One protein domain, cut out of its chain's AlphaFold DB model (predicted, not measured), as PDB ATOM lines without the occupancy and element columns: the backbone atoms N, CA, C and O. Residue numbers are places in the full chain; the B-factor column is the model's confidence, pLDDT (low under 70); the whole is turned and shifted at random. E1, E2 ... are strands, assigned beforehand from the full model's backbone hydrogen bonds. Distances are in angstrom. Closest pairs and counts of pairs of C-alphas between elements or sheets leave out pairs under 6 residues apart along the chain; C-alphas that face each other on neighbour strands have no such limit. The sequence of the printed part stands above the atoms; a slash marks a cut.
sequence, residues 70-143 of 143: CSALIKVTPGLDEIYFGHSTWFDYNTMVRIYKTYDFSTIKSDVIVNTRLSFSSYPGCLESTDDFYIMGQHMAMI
ATOM      1  N   CYS A  70      19.817   6.906  39.004       93.19
ATOM      2  CA  CYS A  70      19.994   7.056  37.556       93.19
ATOM      3  C   CYS A  70      18.758   6.623  36.754       93.19
ATOM      4  O   CYS A  70      17.878   5.905  37.238       93.19
ATOM      5  N   SER A  71      18.713   7.032  35.486       94.31
ATOM      6  CA  SER A  71      17.819   6.487  34.458       94.31
ATOM      7  C   SER A  71      18.595   6.151  33.187       94.31
ATOM      8  O   SER A  71      19.363   6.978  32.705       94.31
ATOM      9  N   ALA A  72      18.338   4.978  32.609       95.81
ATOM     10  CA  ALA A  72      18.971   4.510  31.379       95.81
ATOM     11  C   ALA A  72      17.928   4.056  30.347       95.81
ATOM     12  O   ALA A  72      16.856   3.557  30.701       95.81
ATOM     13  N   LEU A  73      18.242   4.208  29.060       96.94
ATOM     14  CA  LEU A  73      17.426   3.715  27.951       96.94
ATOM     15  C   LEU A  73      18.322   3.116  26.871       96.94
ATOM     16  O   LEU A  73      19.260   3.768  26.429       96.94
ATOM     17  N   ILE A  74      17.973   1.922  26.392       97.50
ATOM     18  CA  ILE A  74      18.538   1.309  25.185       97.50
ATOM     19  C   ILE A  74      17.394   1.126  24.189       97.50
ATOM     20  O   ILE A  74      16.365   0.529  24.512       97.50
ATOM     21  N   LYS A  75      17.548   1.660  22.979       97.75
ATOM     22  CA  LYS A  75      16.502   1.693  21.960       97.75
ATOM     23  C   LYS A  75      17.054   1.334  20.588       97.75
ATOM     24  O   LYS A  75      17.838   2.076  20.013       97.75
ATOM     25  N   VAL A  76      16.552   0.238  20.030       98.00
ATOM     26  CA  VAL A  76      16.775  -0.131  18.626       98.00
ATOM     27  C   VAL A  76      15.713   0.538  17.745       98.00
ATOM     28  O   VAL A  76      14.545   0.667  18.150       98.00
ATOM     29  N   THR A  77      16.109   0.995  16.559       98.12
ATOM     30  CA  THR A  77      15.195   1.543  15.546       98.12
ATOM     31  C   THR A  77      14.245   0.474  14.995       98.12
ATOM     32  O   THR A  77      14.554  -0.717  15.038       98.12
ATOM     33  N   PRO A  78      13.075   0.857  14.440       98.00
ATOM     34  CA  PRO A  78      12.152  -0.106  13.832       98.00
ATOM     35  C   PRO A  78      12.771  -0.941  12.701       98.00
ATOM     36  O   PRO A  78      12.358  -2.078  12.497       98.00
ATOM     37  N   GLY A  79      13.749  -0.379  11.979       98.00
ATOM     38  CA  GLY A  79      14.467  -1.047  10.892       98.00
ATOM     39  C   GLY A  79      15.595  -1.981  11.339       98.00
ATOM     40  O   GLY A  79      16.157  -2.663  10.490       98.00
ATOM     41  N   LEU A  80      15.913  -2.034  12.642       97.12
ATOM     42  CA  LEU A  80      17.066  -2.758  13.205       97.12
ATOM     43  C   LEU A  80      18.428  -2.321  12.633       97.12
ATOM     44  O   LEU A  80      19.400  -3.070  12.702       97.12
ATOM     45  N   ASP A  81      18.493  -1.122  12.064       97.56
ATOM     46  CA  ASP A  81      19.680  -0.538  11.444       97.56
ATOM     47  C   ASP A  81      20.533   0.266  12.429       97.56
ATOM     48  O   ASP A  81      21.727   0.421  12.203       97.56
ATOM     49  N   GLU A  82      19.950   0.727  13.538       97.06
ATOM     50  CA  GLU A  82      20.630   1.568  14.523       97.06
ATOM     51  C   GLU A  82      20.216   1.228  15.961       97.06
ATOM     52  O   GLU A  82      19.079   0.827  16.248       97.06
ATOM     53  N   ILE A  83      21.147   1.446  16.890       96.12
ATOM     54  CA  ILE A  83      20.929   1.329  18.333       96.12
ATOM     55  C   ILE A  83      21.337   2.627  19.029       96.12
ATOM     56  O   ILE A  83      22.473   3.083  18.940       96.12
ATOM     57  N   TYR A  84      20.396   3.201  19.767       96.56
ATOM     58  CA  TYR A  84      20.614   4.346  20.637       96.56
ATOM     59  C   TYR A  84      20.672   3.883  22.080       96.56
ATOM     60  O   TYR A  84      19.942   2.979  22.490       96.56
ATOM     61  N   PHE A  85      21.502   4.542  22.869       96.81
ATOM     62  CA  PHE A  85      21.554   4.335  24.301       96.81
ATOM     63  C   PHE A  85      21.832   5.662  25.001       96.81
ATOM     64  O   PHE A  85      22.503   6.538  24.453       96.81
ATOM     65  N   GLY A  86      21.265   5.835  26.186       96.81
ATOM     66  CA  GLY A  86      21.384   7.060  26.961       96.81
ATOM     67  C   GLY A  86      21.330   6.769  28.449       96.81
ATOM     68  O   GLY A  86      20.646   5.839  28.876       96.81
ATOM     69  N   HIS A  87      22.048   7.587  29.208       97.81
ATOM     70  CA  HIS A  87      22.146   7.520  30.655       97.81
ATOM     71  C   HIS A  87      21.977   8.925  31.236       97.81
ATOM     72  O   HIS A  87      22.524   9.892  30.701       97.81
ATOM     73  N   SER A  88      21.225   9.027  32.326       97.06
ATOM     74  CA  SER A  88      20.951  10.269  33.041       97.06
ATOM     75  C   SER A  88      21.141  10.040  34.534       97.06
ATOM     76  O   SER A  88      20.249   9.504  35.194       97.06
ATOM     77  N   THR A  89      22.283  10.477  35.058       95.88
ATOM     78  CA  THR A  89      22.597  10.445  36.492       95.88
ATOM     79  C   THR A  89      21.791  11.486  37.255       95.88
ATOM     80  O   THR A  89      21.629  12.626  36.813       95.88
ATOM     81  N   TRP A  90      21.282  11.091  38.410       94.31
ATOM     82  CA  TRP A  90      20.588  11.916  39.387       94.31
ATOM     83  C   TRP A  90      21.508  12.063  40.590       94.31
ATOM     84  O   TRP A  90      21.747  11.112  41.329       94.31
ATOM     85  N   PHE A  91      22.032  13.265  40.790       90.44
ATOM     86  CA  PHE A  91      22.921  13.530  41.909       90.44
ATOM     87  C   PHE A  91      22.743  14.951  42.429       90.44
ATOM     88  O   PHE A  91      22.052  15.772  41.815       90.44
ATOM     89  N   ASP A  92      23.348  15.240  43.579       91.44
ATOM     90  CA  ASP A  92      23.260  16.560  44.190       91.44
ATOM     91  C   ASP A  92      23.849  17.629  43.263       91.44
ATOM     92  O   ASP A  92      24.911  17.456  42.664       91.44
ATOM     93  N   TYR A  93      23.203  18.793  43.176       95.62
ATOM     94  CA  TYR A  93      23.649  19.884  42.299       95.62
ATOM     95  C   TYR A  93      25.066  20.398  42.600       95.62
ATOM     96  O   TYR A  93      25.718  20.961  41.720       95.62
ATOM     97  N   ASN A  94      25.575  20.189  43.815       94.25
ATOM     98  CA  ASN A  94      26.953  20.537  44.175       94.25
ATOM     99  C   ASN A  94      28.008  19.697  43.421       94.25
ATOM    100  O   ASN A  94      29.178  20.072  43.413       94.25
ATOM    101  N   THR A  95      27.606  18.617  42.750       92.56
ATOM    102  CA  THR A  95      28.495  17.727  41.991       92.56
ATOM    103  C   THR A  95      28.609  18.108  40.517       92.56
ATOM    104  O   THR A  95      29.413  17.541  39.789       92.56
ATOM    105  N   MET A  96      27.892  19.133  40.048       96.75
ATOM    106  CA  MET A  96      27.844  19.512  38.627       96.75
ATOM    107  C   MET A  96      29.141  20.128  38.059       96.75
ATOM    108  O   MET A  96      29.131  20.685  36.962       96.75
ATOM    109  N   VAL A  97      30.279  20.018  38.746       97.56
ATOM    110  CA  VAL A  97      31.588  20.284  38.137       97.56
ATOM    111  C   VAL A  97      31.982  19.053  37.323       97.56
ATOM    112  O   VAL A  97      32.440  18.054  37.869       97.56
ATOM    113  N   ARG A  98      31.761  19.109  36.007       97.81
ATOM    114  CA  ARG A  98      31.861  17.946  35.111       97.81
ATOM    115  C   ARG A  98      33.121  17.972  34.254       97.81
ATOM    116  O   ARG A  98      33.565  19.034  33.818       97.81
ATOM    117  N   ILE A  99      33.654  16.790  33.955       98.44
ATOM    118  CA  ILE A  99      34.703  16.584  32.951       98.44
ATOM    119  C   ILE A  99      34.335  15.349  32.132       98.44
ATOM    120  O   ILE A  99      34.205  14.264  32.688       98.44
ATOM    121  N   TYR A 100      34.216  15.492  30.815       98.44
ATOM    122  CA  TYR A 100      34.194  14.334  29.924       98.44
ATOM    123  C   TYR A 100      35.636  13.909  29.642       98.44
ATOM    124  O   TYR A 100      36.449  14.730  29.207       98.44
ATOM    125  N   LYS A 101      35.981  12.657  29.937       98.50
ATOM    126  CA  LYS A 101      37.357  12.151  29.869       98.50
ATOM    127  C   LYS A 101      37.501  11.171  28.725       98.50
ATOM    128  O   LYS A 101      36.621  10.353  28.502       98.50
ATOM    129  N   THR A 102      38.648  11.216  28.059       97.75
ATOM    130  CA  THR A 102      39.087  10.185  27.118       97.75
ATOM    131  C   THR A 102      40.452   9.698  27.564       97.75
ATOM    132  O   THR A 102      41.397  10.482  27.637       97.75
ATOM    133  N   TYR A 103      40.556   8.407  27.859       96.19
ATOM    134  CA  TYR A 103      41.821   7.746  28.143       96.19
ATOM    135  C   TYR A 103      42.256   6.921  26.940       96.19
ATOM    136  O   TYR A 103      41.473   6.156  26.376       96.19
ATOM    137  N   ASP A 104      43.523   7.084  26.572       95.06
ATOM    138  CA  ASP A 104      44.216   6.258  25.593       95.06
ATOM    139  C   ASP A 104      45.467   5.668  26.254       95.06
ATOM    140  O   ASP A 104      46.470   6.341  26.488       95.06
ATOM    141  N   PHE A 105      45.366   4.391  26.590       92.88
ATOM    142  CA  PHE A 105      46.400   3.564  27.191       92.88
ATOM    143  C   PHE A 105      47.009   2.593  26.174       92.88
ATOM    144  O   PHE A 105      47.569   1.570  26.562       92.88
ATOM    145  N   SER A 106      46.906   2.871  24.869       90.94
ATOM    146  CA  SER A 106      47.424   1.993  23.806       90.94
ATOM    147  C   SER A 106      48.926   1.699  23.912       90.94
ATOM    148  O   SER A 106      49.397   0.686  23.396       90.94
ATOM    149  N   THR A 107      49.681   2.542  24.618       92.06
ATOM    150  CA  THR A 107      51.111   2.354  24.893       92.06
ATOM    151  C   THR A 107      51.395   1.384  26.047       92.06
ATOM    152  O   THR A 107      52.512   0.871  26.152       92.06
ATOM    153  N   ILE A 108      50.406   1.093  26.901       88.88
ATOM    154  CA  ILE A 108      50.543   0.176  28.036       88.88
ATOM    155  C   ILE A 108      50.406  -1.263  27.534       88.88
ATOM    156  O   ILE A 108      49.328  -1.720  27.160       88.88
ATOM    157  N   LYS A 109      51.512  -2.011  27.562       87.56
ATOM    158  CA  LYS A 109      51.509  -3.446  27.250       87.56
ATOM    159  C   LYS A 109      51.025  -4.236  28.460       87.56
ATOM    160  O   LYS A 109      51.674  -4.230  29.504       87.56
ATOM    161  N   SER A 110      49.913  -4.944  28.308       88.12
ATOM    162  CA  SER A 110      49.324  -5.755  29.367       88.12
ATOM    163  C   SER A 110      48.631  -6.979  28.781       88.12
ATOM    164  O   SER A 110      47.929  -6.879  27.782       88.12
ATOM    165  N   ASP A 111      48.815  -8.129  29.422       90.81
ATOM    166  CA  ASP A 111      48.128  -9.382  29.101       90.81
ATOM    167  C   ASP A 111      46.722  -9.467  29.716       90.81
ATOM    168  O   ASP A 111      45.976 -10.396  29.422       90.81
ATOM    169  N   VAL A 112      46.355  -8.506  30.574       91.00
ATOM    170  CA  VAL A 112      45.069  -8.491  31.293       91.00
ATOM    171  C   VAL A 112      44.142  -7.342  30.886       91.00
ATOM    172  O   VAL A 112      43.015  -7.287  31.367       91.00
ATOM    173  N   ILE A 113      44.594  -6.415  30.031       88.75
ATOM    174  CA  ILE A 113      43.775  -5.300  29.530       88.75
ATOM    175  C   ILE A 113      43.371  -5.598  28.087       88.75
ATOM    176  O   ILE A 113      44.211  -5.619  27.195       88.75
ATOM    177  N   VAL A 114      42.071  -5.793  27.864       88.50
ATOM    178  CA  VAL A 114      41.501  -6.026  26.523       88.50
ATOM    179  C   VAL A 114      41.139  -4.712  25.825       88.50
ATOM    180  O   VAL A 114      41.121  -4.643  24.598       88.50
ATOM    181  N   ASN A 115      40.861  -3.664  26.603       90.81
ATOM    182  CA  ASN A 115      40.440  -2.368  26.099       90.81
ATOM    183  C   ASN A 115      41.353  -1.261  26.614       90.81
ATOM    184  O   ASN A 115      41.416  -1.010  27.814       90.81
ATOM    185  N   THR A 116      42.067  -0.615  25.701       92.44
ATOM    186  CA  THR A 116      43.037   0.432  26.026       92.44
ATOM    187  C   THR A 116      42.526   1.828  25.706       92.44
ATOM    188  O   THR A 116      43.231   2.790  25.980       92.44
ATOM    189  N   ARG A 117      41.316   1.978  25.152       94.25
ATOM    190  CA  ARG A 117      40.757   3.290  24.820       94.25
ATOM    191  C   ARG A 117      39.305   3.390  25.255       94.25
ATOM    192  O   ARG A 117      38.460   2.620  24.809       94.25
ATOM    193  N   LEU A 118      39.015   4.376  26.090       96.19
ATOM    194  CA  LEU A 118      37.681   4.616  26.623       96.19
ATOM    195  C   LEU A 118      37.415   6.112  26.753       96.19
ATOM    196  O   LEU A 118      38.334   6.899  26.968       96.19
ATOM    197  N   SER A 119      36.156   6.502  26.610       97.62
ATOM    198  CA  SER A 119      35.679   7.854  26.885       97.62
ATOM    199  C   SER A 119      34.431   7.806  27.747       97.62
ATOM    200  O   SER A 119      33.583   6.950  27.521       97.62
ATOM    201  N   PHE A 120      34.322   8.689  28.734       98.31
ATOM    202  CA  PHE A 120      33.268   8.613  29.739       98.31
ATOM    203  C   PHE A 120      32.965   9.959  30.400       98.31
ATOM    204  O   PHE A 120      33.832  10.836  30.480       98.31
ATOM    205  N   SER A 121      31.729  10.135  30.874       98.12
ATOM    206  CA  SER A 121      31.362  11.280  31.720       98.12
ATOM    207  C   SER A 121      31.995  11.121  33.098       98.12
ATOM    208  O   SER A 121      32.098  10.009  33.589       98.12
ATOM    209  N   SER A 122      32.486  12.193  33.719       97.88
ATOM    210  CA  SER A 122      33.204  12.100  34.996       97.88
ATOM    211  C   SER A 122      33.250  13.452  35.725       97.88
ATOM    212  O   SER A 122      32.579  14.423  35.347       97.88
ATOM    213  N   TYR A 123      34.067  13.504  36.775       97.25
ATOM    214  CA  TYR A 123      34.231  14.592  37.730       97.25
ATOM    215  C   TYR A 123      35.729  14.854  37.986       97.25
ATOM    216  O   TYR A 123      36.562  13.968  37.765       97.25
ATOM    217  N   PRO A 124      36.140  16.057  38.418       95.69
ATOM    218  CA  PRO A 124      37.525  16.318  38.804       95.69
ATOM    219  C   PRO A 124      38.017  15.347  39.888       95.69
ATOM    220  O   PRO A 124      37.374  15.196  40.918       95.69
ATOM    221  N   GLY A 125      39.173  14.715  39.670       94.69
ATOM    222  CA  GLY A 125      39.819  13.824  40.645       94.69
ATOM    223  C   GLY A 125      39.263  12.393  40.746       94.69
ATOM    224  O   GLY A 125      39.956  11.536  41.289       94.69
ATOM    225  N   CYS A 126      38.090  12.102  40.181       96.19
ATOM    226  CA  CYS A 126      37.638  10.721  39.967       96.19
ATOM    227  C   CYS A 126      38.429  10.099  38.805       96.19
ATOM    228  O   CYS A 126      38.750  10.788  37.836       96.19
ATOM    229  N   LEU A 127      38.793   8.827  38.854       96.88
ATOM    230  CA  LEU A 127      39.490   8.136  37.761       96.88
ATOM    231  C   LEU A 127      38.514   7.330  36.898       96.88
ATOM    232  O   LEU A 127      38.836   7.002  35.758       96.88
ATOM    233  N   GLU A 128      37.321   7.121  37.431       95.56
ATOM    234  CA  GLU A 128      36.135   6.479  36.890       95.56
ATOM    235  C   GLU A 128      35.032   7.498  36.558       95.56
ATOM    236  O   GLU A 128      35.205   8.718  36.676       95.56
ATOM    237  N   SER A 129      33.901   7.002  36.068       95.81
ATOM    238  CA  SER A 129      32.781   7.820  35.615       95.81
ATOM    239  C   SER A 129      31.932   8.369  36.753       95.81
ATOM    240  O   SER A 129      31.527   9.532  36.663       95.81
ATOM    241  N   THR A 130      31.687   7.567  37.797       93.88
ATOM    242  CA  THR A 130      30.729   7.835  38.893       93.88
ATOM    243  C   THR A 130      29.269   7.886  38.405       93.88
ATOM    244  O   THR A 130      28.385   7.342  39.040       93.88
ATOM    245  N   ASP A 131      29.005   8.472  37.233       94.62
ATOM    246  CA  ASP A 131      27.734   8.310  36.517       94.62
ATOM    247  C   ASP A 131      27.542   6.887  35.989       94.62
ATOM    248  O   ASP A 131      26.423   6.407  35.923       94.62
ATOM    249  N   ASP A 132      28.639   6.300  35.519       94.31
ATOM    250  CA  ASP A 132      28.725   5.134  34.645       94.31
ATOM    251  C   ASP A 132      28.112   5.338  33.254       94.31
ATOM    252  O   ASP A 132      27.130   4.725  32.870       94.31
ATOM    253  N   PHE A 133      28.763   6.173  32.435       97.50
ATOM    254  CA  PHE A 133      28.549   6.204  30.982       97.50
ATOM    255  C   PHE A 133      29.885   6.121  30.244       97.50
ATOM    256  O   PHE A 133      30.621   7.108  30.173       97.50
ATOM    257  N   TYR A 134      30.190   4.965  29.649       97.81
ATOM    258  CA  TYR A 134      31.430   4.708  28.918       97.81
ATOM    259  C   TYR A 134      31.174   4.307  27.468       97.81
ATOM    260  O   TYR A 134      30.423   3.377  27.177       97.81
ATOM    261  N   ILE A 135      31.924   4.933  26.566       96.81
ATOM    262  CA  ILE A 135      32.174   4.460  25.208       96.81
ATOM    263  C   ILE A 135      33.568   3.856  25.190       96.81
ATOM    264  O   ILE A 135      34.561   4.555  25.401       96.81
ATOM    265  N   MET A 136      33.662   2.560  24.945       94.12
ATOM    266  CA  MET A 136      34.928   1.844  24.985       94.12
ATOM    267  C   MET A 136      35.282   1.314  23.595       94.12
ATOM    268  O   MET A 136      34.424   1.155  22.723       94.12
ATOM    269  N   GLY A 137      36.561   0.999  23.375       84.75
ATOM    270  CA  GLY A 137      36.978   0.222  22.208       84.75
ATOM    271  C   GLY A 137      36.221  -1.112  22.100       84.75
ATOM    272  O   GLY A 137      35.477  -1.497  23.001       84.75
ATOM    273  N   GLN A 138      36.428  -1.855  21.014       82.44
ATOM    274  CA  GLN A 138      35.770  -3.155  20.795       82.44
ATOM    275  C   GLN A 138      34.235  -3.090  20.676       82.44
ATOM    276  O   GLN A 138      33.560  -4.082  20.928       82.44
ATOM    277  N   HIS A 139      33.690  -1.938  20.265       87.88
ATOM    278  CA  HIS A 139      32.250  -1.730  20.061       87.88
ATOM    279  C   HIS A 139      31.406  -1.968  21.327       87.88
ATOM    280  O   HIS A 139      30.293  -2.481  21.245       87.88
ATOM    281  N   MET A 140      31.937  -1.604  22.500       93.00
ATOM    282  CA  MET A 140      31.231  -1.739  23.774       93.00
ATOM    283  C   MET A 140      30.825  -0.378  24.333       93.00
ATOM    284  O   MET A 140      31.624   0.560  24.364       93.00
ATOM    285  N   ALA A 141      29.601  -0.312  24.846       94.50
ATOM    286  CA  ALA A 141      29.139   0.750  25.725       94.50
ATOM    287  C   ALA A 141      28.799   0.152  27.096       94.50
ATOM    288  O   ALA A 141      28.316  -0.978  27.172       94.50
ATOM    289  N   MET A 142      29.075   0.898  28.163       94.94
ATOM    290  CA  MET A 142      28.652   0.586  29.530       94.94
ATOM    291  C   MET A 142      27.837   1.773  30.026       94.94
ATOM    292  O   MET A 142      28.327   2.901  29.956       94.94
ATOM    293  N   ILE A 143      26.604   1.499  30.441       92.50
ATOM    294  CA  ILE A 143      25.637   2.452  30.988       92.50
ATOM    295  C   ILE A 143      24.843   1.817  32.125       92.50
ATOM    296  O   ILE A 143      24.914   0.566  32.230       92.50
TER     297      ILE A 143
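Overview. This is residues 70 to 143 of the 143 residues of the protein "Phospholipase B-like" of Palpitomonas bilix (UniProt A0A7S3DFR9). Picture a flat, loose model with two legs: the long two-stranded hairpin E1 and E2 on one side, the four-stranded sheet E3 to E6 on the other, and residues 90 to 98 arching between them at one end. The strands of the two legs do not pair with each other, and residues 77 to 82, the turn of the first hairpin, stick out at its far end. The printed part has 74 residues with six named strands, E1 to E6, and no named helix; the class is all strand, though under half of the residues, 32 of 74, are in named strands. The larger sheet has the order E3, E4, E5, E6, and both sheets are antiparallel. The whole is loose, with a radius of gyration of the C-alphas of 14.6 A, and spans 41 by 37 by 16 A.

Along the chain. Find C-alpha 70 at (19.994, 7.056, 37.556); from there E1, residues 70 to 76, runs 20.5 A to C-alpha 76 at (16.775, -0.131, 18.626). E2, residues 83 to 89, comes back over 20.4 A. Next look for E3, residues 99 to 104, 15.9 A long, and E4, residues 117 to 122, 15.4 A long. Two short strands follow: E5, residues 134 to 136, of 6.0 A, and E6, residues 140 to 142, of 6.7 A, which ends at C-alpha 142 at (28.652, 0.586, 29.530).

Arrangement. In the sheet, E3, E4, E5 and E6 form a meander, each strand the antiparallel neighbour of the one before, and its strands' lines turn by 36 degrees from edge to edge. E3 and E4 are a hairpin at 166 degrees; look at N 101 and O 120, 2.9 A apart. The hairpin of E4 and E5 stands at 173 degrees, with N 119 and O 135 at 2.8 A. E5 and E6, a hairpin at 162 degrees, have N 134 and O 142 at 2.8 A. E3 and E6 are the edge strands and are apart. The hairpin of E1 and E2, at 174 degrees, has N 73 and O 86 at 2.9 A. E1 is apart from E3, E4, E5 and E6, and so is E2.

Size, cuts and confidence. The C-alphas farthest apart, of Gly 79 and Gly 125, are 41.8 A from each other. The printed part has no cut and ends at residue 143, the chain's last. The links E3 to E4, of 12 residues, and E4 to E5, of 11, are long; E5 to E6 is tight. The mean pLDDT of the printed part is 94.7, and no printed residue is under 70.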